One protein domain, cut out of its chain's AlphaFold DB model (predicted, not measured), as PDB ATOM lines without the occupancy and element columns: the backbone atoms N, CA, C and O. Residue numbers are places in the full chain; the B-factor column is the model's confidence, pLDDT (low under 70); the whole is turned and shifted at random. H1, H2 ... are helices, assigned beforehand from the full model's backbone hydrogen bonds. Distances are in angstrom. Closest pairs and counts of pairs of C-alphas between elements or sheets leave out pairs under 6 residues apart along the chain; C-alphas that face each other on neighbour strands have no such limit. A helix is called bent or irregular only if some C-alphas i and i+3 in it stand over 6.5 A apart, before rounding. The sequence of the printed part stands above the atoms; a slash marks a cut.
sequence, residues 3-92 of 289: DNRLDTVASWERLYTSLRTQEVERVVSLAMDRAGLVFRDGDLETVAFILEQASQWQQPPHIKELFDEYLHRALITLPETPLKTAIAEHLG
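AT A GLANCE: This is residues 3 to 92 of the 289 residues of an uncharacterized protein of Heliomicrobium undosum (UniProt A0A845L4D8). Picture a long helical arm on a small helical head: H2, H3 and H4 pack together as a three-helix bundle with tilted helices, their centres making a triangle, and H1 packs across H3 with residues 20 to 24. Residues 3 to 16 of H1 stick out from this body, and near residue 28 H1 has a kink of 47 degrees. The printed part has 90 residues with four named helices, H1, H2, H3 and H4 in that order, and no named strand; its class is all helix. The whole is compact, with a radius of gyration of the C-alphas of 14.0 A, yet elongated in outline, spanning 44 by 28 by 25 A.

HOW THE PARTS SIT: Start at Asp 3 and go along H1, residues 3 to 34; its residues 3 to 16 stand free. Further on, H1 touches H3, residues 61 to 77, with residues 20 to 24 alone; look at Val 24 and Leu 66, whose C-alphas are the closest at 6.7 A. These two helices run opposite ways at a steep tilt of 65 degrees. H1 is close to but not clearly touching H2, residues 44 to 55, with the closest C-alphas, those of Val 28 and Ile 50, 7.5 A apart. H2 and H3 form a helical hairpin: they touch, closest at the C-alphas of Ala 54 and Phe 67, 6.1 A apart, and run opposite ways at a tilt of 36 degrees, only just steep. H3 is the hub, touching H1, H2 and H4, residues 82 to 90. H3 and H4 form another helical hairpin, at a steep tilt of 40 degrees; H3 touches H4 with residues 71 to 75 alone, and the closest C-alphas, those of Leu 75 and Lys 84, are 5.9 A apart. H4 also touches H2, the same way at a shallow tilt of 24 degrees, with the C-alphas of Ala 48 and Leu 83 closest at 6.8 A. H1 and H4 are apart. In H2 and H4 every O i to N i+4 pair is within hydrogen-bond range; in H1 it is 26 of 28 and in H3 12 of 13.

IN THESE COORDINATES: Find C-alpha 3 at (135.941, 235.191, 248.522); from there H1 runs 46.3 A to C-alpha 34 at (126.648, 201.611, 218.075). It is irregular, with C-alphas 27 and 30 standing 7.5 A apart. H2 covers residues 44 to 55 and is 16.3 A long, H3 covers 61 to 77 and is 24.8 A long, and H4 ends at C-alpha 90, (146.149, 201.569, 232.763).

THE WHOLE: The two C-alphas farthest apart are those of Asp 3 and Arg 34, at 46.3 A. Without residues 3 to 16 the body spans 29 by 25 by 23 A. The printed part has no cut; the link from H1 to H2 is short, and those from H2 to H3 and from H3 to H4 are tight. Mean pLDDT of the printed part is 92.0, and residues 3 to 4 and residue 57 are under 70.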
ATOM      1  N   ASP A   3     136.932 236.208 248.935       57.25
ATOM      2  CA  ASP A   3     135.941 235.191 248.522       57.25
ATOM      3  C   ASP A   3     135.823 235.043 246.989       57.25
ATOM      4  O   ASP A   3     135.869 233.941 246.442       57.25
ATOM      5  N   ASN A   4     135.838 236.169 246.263       65.38
ATOM      6  CA  ASN A   4     135.679 236.178 244.806       65.38
ATOM      7  C   ASN A   4     136.811 235.430 244.069       65.38
ATOM      8  O   ASN A   4     136.575 234.788 243.048       65.38
ATOM      9  N   ARG A   5     138.052 235.460 244.582       74.00
ATOM     10  CA  ARG A   5     139.189 234.791 243.918       74.00
ATOM     11  C   ARG A   5     139.132 233.269 244.059       74.00
ATOM     12  O   ARG A   5     139.446 232.566 243.104       74.00
ATOM     13  N   LEU A   6     138.746 232.753 245.231       76.81
ATOM     14  CA  LEU A   6     138.541 231.312 245.448       76.81
ATOM     15  C   LEU A   6     137.443 230.769 244.536       76.81
ATOM     16  O   LEU A   6     137.653 229.773 243.842       76.81
ATOM     17  N   ASP A   7     136.307 231.462 244.495       81.81
ATOM     18  CA  ASP A   7     135.179 231.058 243.661       81.81
ATOM     19  C   ASP A   7     135.475 231.178 242.171       81.81
ATOM     20  O   ASP A   7     135.042 230.320 241.402       81.81
ATOM     21  N   THR A   8     136.282 232.157 241.760       83.19
ATOM     22  CA  THR A   8     136.747 232.273 240.371       83.19
ATOM     23  C   THR A   8     137.564 231.049 239.950       83.19
ATOM     24  O   THR A   8     137.261 230.449 238.920       83.19
ATOM     25  N   VAL A   9     138.548 230.623 240.754       84.06
ATOM     26  CA  VAL A   9     139.371 229.437 240.442       84.06
ATOM     27  C   VAL A   9     138.517 228.166 240.429       84.06
ATOM     28  O   VAL A   9     138.575 227.392 239.477       84.06
ATOM     29  N   ALA A  10     137.666 227.976 241.441       86.75
ATOM     30  CA  ALA A  10     136.794 226.807 241.528       86.75
ATOM     31  C   ALA A  10     135.744 226.755 240.403       86.75
ATOM     32  O   ALA A  10     135.379 225.669 239.951       86.75
ATOM     33  N   SER A  11     135.225 227.907 239.969       86.38
ATOM     34  CA  SER A  11     134.300 228.020 238.836       86.38
ATOM     35  C   SER A  11     135.001 227.700 237.520       86.38
ATOM     36  O   SER A  11     134.460 226.967 236.691       86.38
ATOM     37  N   TRP A  12     136.230 228.188 237.356       85.25
ATOM     38  CA  TRP A  12     137.009 227.912 236.162       85.25
ATOM     39  C   TRP A  12     137.338 226.428 236.011       85.25
ATOM     40  O   TRP A  12     137.126 225.877 234.935       85.25
ATOM     41  N   GLU A  13     137.773 225.758 237.080       88.56
ATOM     42  CA  GLU A  13     138.071 224.323 237.023       88.56
ATOM     43  C   GLU A  13     136.831 223.500 236.629       88.56
ATOM     44  O   GLU A  13     136.928 222.561 235.834       88.56
ATOM     45  N   ARG A  14     135.636 223.883 237.110       90.31
ATOM     46  CA  ARG A  14     134.369 223.267 236.672       90.31
ATOM     47  C   ARG A  14     134.117 223.479 235.184       90.31
ATOM     48  O   ARG A  14     133.726 222.536 234.499       90.31
ATOM     49  N   LEU A  15     134.333 224.695 234.683       89.94
ATOM     50  CA  LEU A  15     134.175 225.003 233.263       89.94
ATOM     51  C   LEU A  15     135.166 224.203 232.409       89.94
ATOM     52  O   LEU A  15     134.762 223.605 231.417       89.94
ATOM     53  N   TYR A  16     136.440 224.165 232.803       88.31
ATOM     54  CA  TYR A  16     137.474 223.383 232.130       88.31
ATOM     55  C   TYR A  16     137.102 221.898 232.088       88.31
ATOM     56  O   TYR A  16     137.042 221.314 231.008       88.31
ATOM     57  N   THR A  17     136.755 221.321 233.240       91.00
ATOM     58  CA  THR A  17     136.336 219.918 233.345       91.00
ATOM     59  C   THR A  17     135.128 219.629 232.454       91.00
ATOM     60  O   THR A  17     135.145 218.654 231.713       91.00
ATOM     61  N   SER A  18     134.116 220.504 232.457       93.44
ATOM     62  CA  SER A  18     132.926 220.366 231.609       93.44
ATOM     63  C   SER A  18     133.274 220.375 230.117       93.44
ATOM     64  O   SER A  18     132.825 219.504 229.376       93.44
ATOM     65  N   LEU A  19     134.124 221.305 229.670       93.19
ATOM     66  CA  LEU A  19     134.552 221.380 228.271       93.19
ATOM     67  C   LEU A  19     135.352 220.142 227.846       93.19
ATOM     68  O   LEU A  19     135.149 219.642 226.742       93.19
ATOM     69  N   ARG A  20     136.220 219.626 228.725       93.62
ATOM     70  CA  ARG A  20     136.988 218.396 228.479       93.62
ATOM     71  C   ARG A  20     136.092 217.164 228.447       93.62
ATOM     72  O   ARG A  20     136.246 216.334 227.563       93.62
ATOM     73  N   THR A  21     135.120 217.061 229.348       96.19
ATOM     74  CA  THR A  21     134.115 215.988 229.323       96.19
ATOM     75  C   THR A  21     133.287 216.025 228.034       96.19
ATOM     76  O   THR A  21     133.103 214.983 227.417       96.19
ATOM     77  N   GLN A  22     132.861 217.202 227.562       96.94
ATOM     78  CA  GLN A  22     132.167 217.327 226.270       96.94
ATOM     79  C   GLN A  22     133.053 216.930 225.083       96.94
ATOM     80  O   GLN A  22     132.560 216.427 224.078       96.94
ATOM     81  N   GLU A  23     134.358 217.193 225.156       96.69
ATOM     82  CA  GLU A  23     135.303 216.755 224.130       96.69
ATOM     83  C   GLU A  23     135.434 215.227 224.115       96.69
ATOM     84  O   GLU A  23     135.350 214.635 223.042       96.69
ATOM     85  N   VAL A  24     135.536 214.583 225.288       97.31
ATOM     86  CA  VAL A  24     135.486 213.116 225.414       97.31
ATOM     87  C   VAL A  24     134.195 212.575 224.809       97.31
ATOM     88  O   VAL A  24     134.261 211.702 223.949       97.31
ATOM     89  N   GLU A  25     133.043 213.118 225.216       97.88
ATOM     90  CA  GLU A  25     131.723 212.726 224.715       97.88
ATOM     91  C   GLU A  25     131.692 212.764 223.186       97.88
ATOM     92  O   GLU A  25     131.446 211.741 222.557       97.88
ATOM     93  N   ARG A  26     132.076 213.886 222.563       97.50
ATOM     94  CA  ARG A  26     132.115 214.004 221.094       97.50
ATOM     95  C   ARG A  26     132.951 212.918 220.416       97.50
ATOM     96  O   ARG A  26     132.604 212.507 219.311       97.50
ATOM     97  N   VAL A  27     134.042 212.479 221.041       95.88
ATOM     98  CA  VAL A  27     134.903 211.419 220.500       95.88
ATOM     99  C   VAL A  27     134.242 210.044 220.635       95.88
ATOM    100  O   VAL A  27     134.329 209.241 219.706       95.88
ATOM    101  N   VAL A  28     133.576 209.756 221.758       95.88
ATOM    102  CA  VAL A  28     133.079 208.402 222.064       95.88
ATOM    103  C   VAL A  28     131.609 208.166 221.714       95.88
ATOM    104  O   VAL A  28     131.244 207.018 221.476       95.88
ATOM    105  N   SER A  29     130.766 209.203 221.621       95.25
ATOM    106  CA  SER A  29     129.302 209.065 221.513       95.25
ATOM    107  C   SER A  29     128.856 208.171 220.360       95.25
ATOM    108  O   SER A  29     127.997 207.323 220.562       95.25
ATOM    109  N   LEU A  30     129.444 208.310 219.167       95.69
ATOM    110  CA  LEU A  30     129.065 207.479 218.016       95.69
ATOM    111  C   LEU A  30     129.418 206.000 218.231       95.69
ATOM    112  O   LEU A  30     128.681 205.116 217.801       95.69
ATOM    113  N   ALA A  31     130.561 205.725 218.856       95.06
ATOM    114  CA  ALA A  31     130.997 204.361 219.129       95.06
ATOM    115  C   ALA A  31     130.172 203.732 220.265       95.06
ATOM    116  O   ALA A  31     129.800 202.566 220.168       95.06
ATOM    117  N   MET A  32     129.827 204.522 221.286       96.94
ATOM    118  CA  MET A  32     128.927 204.114 222.366       96.94
ATOM    119  C   MET A  32     127.518 203.811 221.847       96.94
ATOM    120  O   MET A  32     126.991 202.744 222.144       96.94
ATOM    121  N   ASP A  33     126.946 204.680 221.009       97.19
ATOM    122  CA  ASP A  33     125.610 204.495 220.423       97.19
ATOM    123  C   ASP A  33     125.519 203.193 219.610       97.19
ATOM    124  O   ASP A  33     124.602 202.393 219.788       97.19
ATOM    125  N   ARG A  34     126.547 202.890 218.804       96.69
ATOM    126  CA  ARG A  34     126.648 201.611 218.075       96.69
ATOM    127  C   ARG A  34     126.740 200.388 218.989       96.69
ATOM    128  O   ARG A  34     126.368 199.297 218.562       96.69
ATOM    129  N   ALA A  35     127.245 200.558 220.208       95.88
ATOM    130  CA  ALA A  35     127.294 199.525 221.237       95.88
ATOM    131  C   ALA A  35     126.021 199.483 222.110       95.88
ATOM    132  O   ALA A  35     125.952 198.678 223.036       95.88
ATOM    133  N   GLY A  36     125.014 200.323 221.832       97.00
ATOM    134  CA  GLY A  36     123.793 200.432 222.634       97.00
ATOM    135  C   GLY A  36     123.985 201.155 223.972       97.00
ATOM    136  O   GLY A  36     123.164 200.992 224.872       97.00
ATOM    137  N   LEU A  37     125.062 201.934 224.115       97.00
ATOM    138  CA  LEU A  37     125.416 202.683 225.320       97.00
ATOM    139  C   LEU A  37     125.151 204.182 225.138       97.00
ATOM    140  O   LEU A  37     125.259 204.727 224.041       97.00
ATOM    141  N   VAL A  38     124.870 204.875 226.243       96.94
ATOM    142  CA  VAL A  38     124.677 206.332 226.272       96.94
ATOM    143  C   VAL A  38     125.736 206.958 227.165       96.94
ATOM    144  O   VAL A  38     125.908 206.538 228.307       96.94
ATOM    145  N   PHE A  39     126.421 207.984 226.660       97.62
ATOM    146  CA  PHE A  39     127.402 208.722 227.448       97.62
ATOM    147  C   PHE A  39     126.741 209.392 228.659       97.62
ATOM    148  O   PHE A  39     125.777 210.149 228.528       97.62
ATOM    149  N   ARG A  40     127.275 209.121 229.851       96.50
ATOM    150  CA  ARG A  40     126.885 209.750 231.114       96.50
ATOM    151  C   ARG A  40     128.138 209.993 231.941       96.50
ATOM    152  O   ARG A  40     128.822 209.050 232.330       96.50
ATOM    153  N   ASP A  41     128.446 211.258 232.206       94.69
ATOM    154  CA  ASP A  41     129.680 211.606 232.912       94.69
ATOM    155  C   ASP A  41     129.752 210.947 234.301       94.69
ATOM    156  O   ASP A  41     128.842 211.083 235.119       94.69
ATOM    157  N   GLY A  42     130.845 210.225 234.559       90.06
ATOM    158  CA  GLY A  42     131.113 209.533 235.817       90.06
ATOM    159  C   GLY A  42     130.385 208.198 235.989       90.06
ATOM    160  O   GLY A  42     130.618 207.526 236.994       90.06
ATOM    161  N   ASP A  43     129.539 207.796 235.038       94.06
ATOM    162  CA  ASP A  43     128.853 206.505 235.064       94.06
ATOM    163  C   ASP A  43     129.819 205.340 234.791       94.06
ATOM    164  O   ASP A  43     130.756 205.462 233.997       94.06
ATOM    165  N   LEU A  44     129.591 204.193 235.443       95.19
ATOM    166  CA  LEU A  44     130.476 203.029 235.345       95.19
ATOM    167  C   LEU A  44     130.594 202.493 233.912       95.19
ATOM    168  O   LEU A  44     131.694 202.116 233.513       95.19
ATOM    169  N   GLU A  45     129.509 202.487 233.132       96.12
ATOM    170  CA  GLU A  45     129.521 202.014 231.741       96.12
ATOM    171  C   GLU A  45     130.315 202.971 230.850       96.12
ATOM    172  O   GLU A  45     131.134 202.543 230.039       96.12
ATOM    173  N   THR A  46     130.137 204.278 231.060       97.19
ATOM    174  CA  THR A  46     130.882 205.313 230.330       97.19
ATOM    175  C   THR A  46     132.373 205.239 230.643       97.19
ATOM    176  O   THR A  46     133.202 205.238 229.733       97.19
ATOM    177  N   VAL A  47     132.738 205.126 231.923       97.88
ATOM    178  CA  VAL A  47     134.143 205.026 232.331       97.88
ATOM    179  C   VAL A  47     134.781 203.736 231.807       97.88
ATOM    180  O   VAL A  47     135.909 203.783 231.317       97.88
ATOM    181  N   ALA A  48     134.080 202.601 231.877       97.38
ATOM    182  CA  ALA A  48     134.570 201.331 231.343       97.38
ATOM    183  C   ALA A  48     134.796 201.401 229.827       97.38
ATOM    184  O   ALA A  48     135.853 200.989 229.352       97.38
ATOM    185  N   PHE A  49     133.857 201.998 229.085       97.19
ATOM    186  CA  PHE A  49     133.995 202.200 227.646       97.19
ATOM    187  C   PHE A  49     135.209 203.075 227.312       97.19
ATOM    188  O   PHE A  49     136.021 202.719 226.462       97.19
ATOM    189  N   ILE A  50     135.386 204.204 228.009       97.06
ATOM    190  CA  ILE A  50     136.537 205.095 227.795       97.06
ATOM    191  C   ILE A  50     137.852 204.384 228.124       97.06
ATOM    192  O   ILE A  50     138.813 204.527 227.373       97.06
ATOM    193  N   LEU A  51     137.906 203.603 229.205       97.06
ATOM    194  CA  LEU A  51     139.084 202.808 229.557       97.06
ATOM    195  C   LEU A  51     139.440 201.806 228.452       97.06
ATOM    196  O   LEU A  51     140.613 201.683 228.091       97.06
ATOM    197  N   GLU A  52     138.445 201.122 227.890       95.00
ATOM    198  CA  GLU A  52     138.638 200.208 226.765       95.00
ATOM    199  C   GLU A  52     139.206 200.945 225.545       95.00
ATOM    200  O   GLU A  52     140.225 200.521 224.997       95.00
ATOM    201  N   GLN A  53     138.622 202.087 225.164       92.75
ATOM    202  CA  GLN A  53     139.114 202.895 224.041       92.75
ATOM    203  C   GLN A  53     140.526 203.450 224.291       92.75
ATOM    204  O   GLN A  53     141.352 203.482 223.377       92.75
ATOM    205  N   ALA A  54     140.829 203.857 225.527       92.81
ATOM    206  CA  ALA A  54     142.137 204.375 225.924       92.81
ATOM    207  C   ALA A  54     143.231 203.298 225.911       92.81
ATOM    208  O   ALA A  54     144.397 203.607 225.659       92.81
ATOM    209  N   SER A  55     142.864 202.040 226.165       86.25
ATOM    210  CA  SER A  55     143.789 200.899 226.198       86.25
ATOM    211  C   SER A  55     144.204 200.421 224.801       86.25
ATOM    212  O   SER A  55     145.156 199.647 224.661       86.25
ATOM    213  N   GLN A  56     143.530 200.886 223.748       80.06
ATOM    214  CA  GLN A  56     143.891 200.557 222.374       80.06
ATOM    215  C   GLN A  56     145.192 201.270 221.977       80.06
ATOM    216  O   GLN A  56     145.336 202.485 222.087       80.06
ATOM    217  N   TRP A  57     146.160 200.493 221.486       57.53
ATOM    218  CA  TRP A  57     147.556 200.912 221.294       57.53
ATOM    219  C   TRP A  57     147.796 202.013 220.239       57.53
ATOM    220  O   TRP A  57     148.929 202.473 220.096       57.53
ATOM    221  N   GLN A  58     146.774 202.459 219.500       72.31
ATOM    222  CA  GLN A  58     146.900 203.486 218.460       72.31
ATOM    223  C   GLN A  58     145.848 204.587 218.621       72.31
ATOM    224  O   GLN A  58     144.800 204.564 217.986       72.31
ATOM    225  N   GLN A  59     146.170 205.588 219.438       83.88
ATOM    226  CA  GLN A  59     145.439 206.853 219.498       83.88
ATOM    227  C   GLN A  59     146.403 208.014 219.222       83.88
ATOM    228  O   GLN A  59     147.555 207.973 219.674       83.88
ATOM    229  N   PRO A  60     145.970 209.073 218.513       90.81
ATOM    230  CA  PRO A  60     146.732 210.313 218.452       90.81
ATOM    231  C   PRO A  60     147.058 210.819 219.872       90.81
ATOM    232  O   PRO A  60     146.199 210.731 220.753       90.81
ATOM    233  N   PRO A  61     148.252 211.392 220.125       90.88
ATOM    234  CA  PRO A  61     148.662 211.796 221.474       90.88
ATOM    235  C   PRO A  61     147.675 212.710 222.212       90.88
ATOM    236  O   PRO A  61     147.527 212.577 223.421       90.88
ATOM    237  N   HIS A  62     146.983 213.600 221.495       91.56
ATOM    238  CA  HIS A  62     145.976 214.485 222.087       91.56
ATOM    239  C   HIS A  62     144.717 213.727 222.550       91.56
ATOM    240  O   HIS A  62     144.197 214.028 223.617       91.56
ATOM    241  N   ILE A  63     144.271 212.696 221.816       92.94
ATOM    242  CA  ILE A  63     143.150 211.830 222.232       92.94
ATOM    243  C   ILE A  63     143.549 210.986 223.440       92.94
ATOM    244  O   ILE A  63     142.777 210.848 224.385       92.94
ATOM    245  N   LYS A  64     144.785 210.470 223.450       92.94
ATOM    246  CA  LYS A  64     145.324 209.762 224.615       92.94
ATOM    247  C   LYS A  64     145.331 210.656 225.856       92.94
ATOM    248  O   LYS A  64     144.900 210.222 226.918       92.94
ATOM    249  N   GLU A  65     145.820 211.890 225.725       94.56
ATOM    250  CA  GLU A  65     145.811 212.871 226.816       94.56
ATOM    251  C   GLU A  65     144.389 213.142 227.312       94.56
ATOM    252  O   GLU A  65     144.149 213.082 228.515       94.56
ATOM    253  N   LEU A  66     143.448 213.362 226.392       95.44
ATOM    254  CA  LEU A  66     142.041 213.613 226.689       95.44
ATOM    255  C   LEU A  66     141.390 212.465 227.481       95.44
ATOM    256  O   LEU A  66     140.760 212.707 228.513       95.44
ATOM    257  N   PHE A  67     141.554 211.218 227.031       96.69
ATOM    258  CA  PHE A  67     141.003 210.053 227.727       96.69
ATOM    259  C   PHE A  67     141.682 209.806 229.070       96.69
ATOM    260  O   PHE A  67     141.000 209.592 230.069       96.69
ATOM    261  N   ASP A  68     143.008 209.885 229.142       96.50
ATOM    262  CA  ASP A  68     143.703 209.636 230.403       96.50
ATOM    263  C   ASP A  68     143.394 210.716 231.442       96.50
ATOM    264  O   ASP A  68     143.232 210.400 232.617       96.50
ATOM    265  N   GLU A  69     143.234 211.979 231.038       95.81
ATOM    266  CA  GLU A  69     142.777 213.054 231.925       95.81
ATOM    267  C   GLU A  69     141.378 212.763 232.498       95.81
ATOM    268  O   GLU A  69     141.143 212.964 233.694       95.81
ATOM    269  N   TYR A  70     140.465 212.230 231.678       97.31
ATOM    270  CA  TYR A  70     139.153 211.766 232.132       97.31
ATOM    271  C   TYR A  70     139.281 210.645 233.174       97.31
ATOM    272  O   TYR A  70     138.702 210.719 234.261       97.31
ATOM    273  N   LEU A  71     140.109 209.639 232.886       97.75
ATOM    274  CA  LEU A  71     140.356 208.504 233.776       97.75
ATOM    275  C   LEU A  71     141.049 208.924 235.084       97.75
ATOM    276  O   LEU A  71     140.739 208.387 236.148       97.75
ATOM    277  N   HIS A  72     141.918 209.936 235.050       97.06
ATOM    278  CA  HIS A  72     142.508 210.547 236.243       97.06
ATOM    279  C   HIS A  72     141.453 211.120 237.191       97.06
ATOM    280  O   HIS A  72     141.601 210.984 238.409       97.06
ATOM    281  N   ARG A  73     140.404 211.757 236.649       95.75
ATOM    282  CA  ARG A  73     139.266 212.258 237.435       95.75
ATOM    283  C   ARG A  73     138.436 211.105 237.988       95.75
ATOM    284  O   ARG A  73     138.169 211.086 239.189       95.75
ATOM    285  N   ALA A  74     138.106 210.125 237.146       96.31
ATOM    286  CA  ALA A  74     137.336 208.950 237.548       96.31
ATOM    287  C   ALA A  74     138.014 208.181 238.696       96.31
ATOM    288  O   ALA A  74     137.351 207.794 239.656       96.31
ATOM    289  N   LEU A  75     139.345 208.046 238.674       95.12
ATOM    290  CA  LEU A  75     140.113 207.391 239.740       95.12
ATOM    291  C   LEU A  75     139.920 208.044 241.124       95.12
ATOM    292  O   LEU A  75     140.090 207.384 242.148       95.12
ATOM    293  N   ILE A  76     139.572 209.330 241.182       93.81
ATOM    294  CA  ILE A  76     139.361 210.049 242.445       93.81
ATOM    295  C   ILE A  76     137.943 209.825 242.973       93.81
ATOM    296  O   ILE A  76     137.764 209.650 244.176       93.81
ATOM    297  N   THR A  77     136.947 209.847 242.088       91.62
ATOM    298  CA  THR A  77     135.529 209.878 242.467       91.62
ATOM    299  C   THR A  77     134.868 208.505 242.488       91.62
ATOM    300  O   THR A  77     133.837 208.350 243.138       91.62
ATOM    301  N   LEU A  78     135.434 207.513 241.797       92.62
ATOM    302  CA  LEU A  78     134.877 206.166 241.772       92.62
ATOM    303  C   LEU A  78     135.055 205.437 243.115       92.62
ATOM    304  O   LEU A  78     136.111 205.556 243.759       92.62
ATOM    305  N   PRO A  79     134.058 204.626 243.517       91.56
ATOM    306  CA  PRO A  79     134.198 203.713 244.644       91.56
ATOM    307  C   PRO A  79     135.240 202.625 244.350       91.56
ATOM    308  O   PRO A  79     135.573 202.350 243.193       91.56
ATOM    309  N   GLU A  80     135.742 201.986 245.410       92.44
ATOM    310  CA  GLU A  80     136.658 200.845 245.295       92.44
ATOM    311  C   GLU A  80     135.974 199.691 244.551       92.44
ATOM    312  O   GLU A  80     135.064 199.040 245.062       92.44
ATOM    313  N   THR A  81     136.385 199.487 243.302       93.94
ATOM    314  CA  THR A  81     135.795 198.541 242.348       93.94
ATOM    315  C   THR A  81     136.897 197.943 241.467       93.94
ATOM    316  O   THR A  81     137.973 198.543 241.329       93.94
ATOM    317  N   PRO A  82     136.649 196.801 240.798       96.19
ATOM    318  CA  PRO A  82     137.571 196.277 239.790       96.19
ATOM    319  C   PRO A  82     137.864 197.289 238.674       96.19
ATOM    320  O   PRO A  82     139.006 197.404 238.243       96.19
ATOM    321  N   LEU A  83     136.868 198.092 238.275       96.38
ATOM    322  CA  LEU A  83     137.051 199.157 237.285       96.38
ATOM    323  C   LEU A  83     138.067 200.202 237.761       96.38
ATOM    324  O   LEU A  83     138.984 200.548 237.023       96.38
ATOM    325  N   LYS A  84     137.966 200.661 239.014       95.56
ATOM    326  CA  LYS A  84     138.940 201.592 239.601       95.56
ATOM    327  C   LYS A  84     140.360 201.013 239.613       95.56
ATOM    328  O   LYS A  84     141.316 201.734 239.330       95.56
ATOM    329  N   THR A  85     140.484 199.715 239.893       95.25
ATOM    330  CA  THR A  85     141.767 198.994 239.850       95.25
ATOM    331  C   THR A  85     142.329 198.959 238.427       95.25
ATOM    332  O   THR A  85     143.474 199.345 238.218       95.25
ATOM    333  N   ALA A  86     141.504 198.623 237.432       96.50
ATOM    334  CA  ALA A  86     141.905 198.605 236.026       96.50
ATOM    335  C   ALA A  86     142.332 199.995 235.511       96.50
ATOM    336  O   ALA A  86     143.308 200.114 234.772       96.50
ATOM    337  N   ILE A  87     141.667 201.069 235.953       96.81
ATOM    338  CA  ILE A  87     142.089 202.448 235.658       96.81
ATOM    339  C   ILE A  87     143.470 202.735 236.256       96.81
ATOM    340  O   ILE A  87     144.325 203.320 235.590       96.81
ATOM    341  N   ALA A  88     143.696 202.342 237.513       95.06
ATOM    342  CA  ALA A  88     144.981 202.529 238.173       95.06
ATOM    343  C   ALA A  88     146.108 201.777 237.442       95.06
ATOM    344  O   ALA A  88     147.199 202.324 237.285       95.06
ATOM    345  N   GLU A  89     145.841 200.568 236.950       94.25
ATOM    346  CA  GLU A  89     146.780 199.785 236.140       94.25
ATOM    347  C   GLU A  89     147.066 200.444 234.784       94.25
ATOM    348  O   GLU A  89     148.233 200.632 234.437       94.25
ATOM    349  N   HIS A  90     146.028 200.876 234.057       94.69
ATOM    350  CA  HIS A  90     146.149 201.569 232.763       94.69
ATOM    351  C   HIS A  90     146.967 202.860 232.858       94.69
ATOM    352  O   HIS A  90     147.845 203.132 232.033       94.69
ATOM    353  N   LEU A  91     146.714 203.648 233.903       95.00
ATOM    354  CA  LEU A  91     147.463 204.868 234.175       95.00
ATOM    355  C   LEU A  91     148.847 204.577 234.770       95.00
ATOM    356  O   LEU A  91     149.662 205.485 234.866       95.00
ATOM    357  N   GLY A  92     149.162 203.346 235.176       92.12
ATOM    358  CA  GLY A  92     150.430 203.027 235.831       92.12
ATOM    359  C   GLY A  92     150.587 203.716 237.192       92.12
ATOM    360  O   GLY A  92     151.685 204.154 237.550       92.12
TER     361      GLY A  92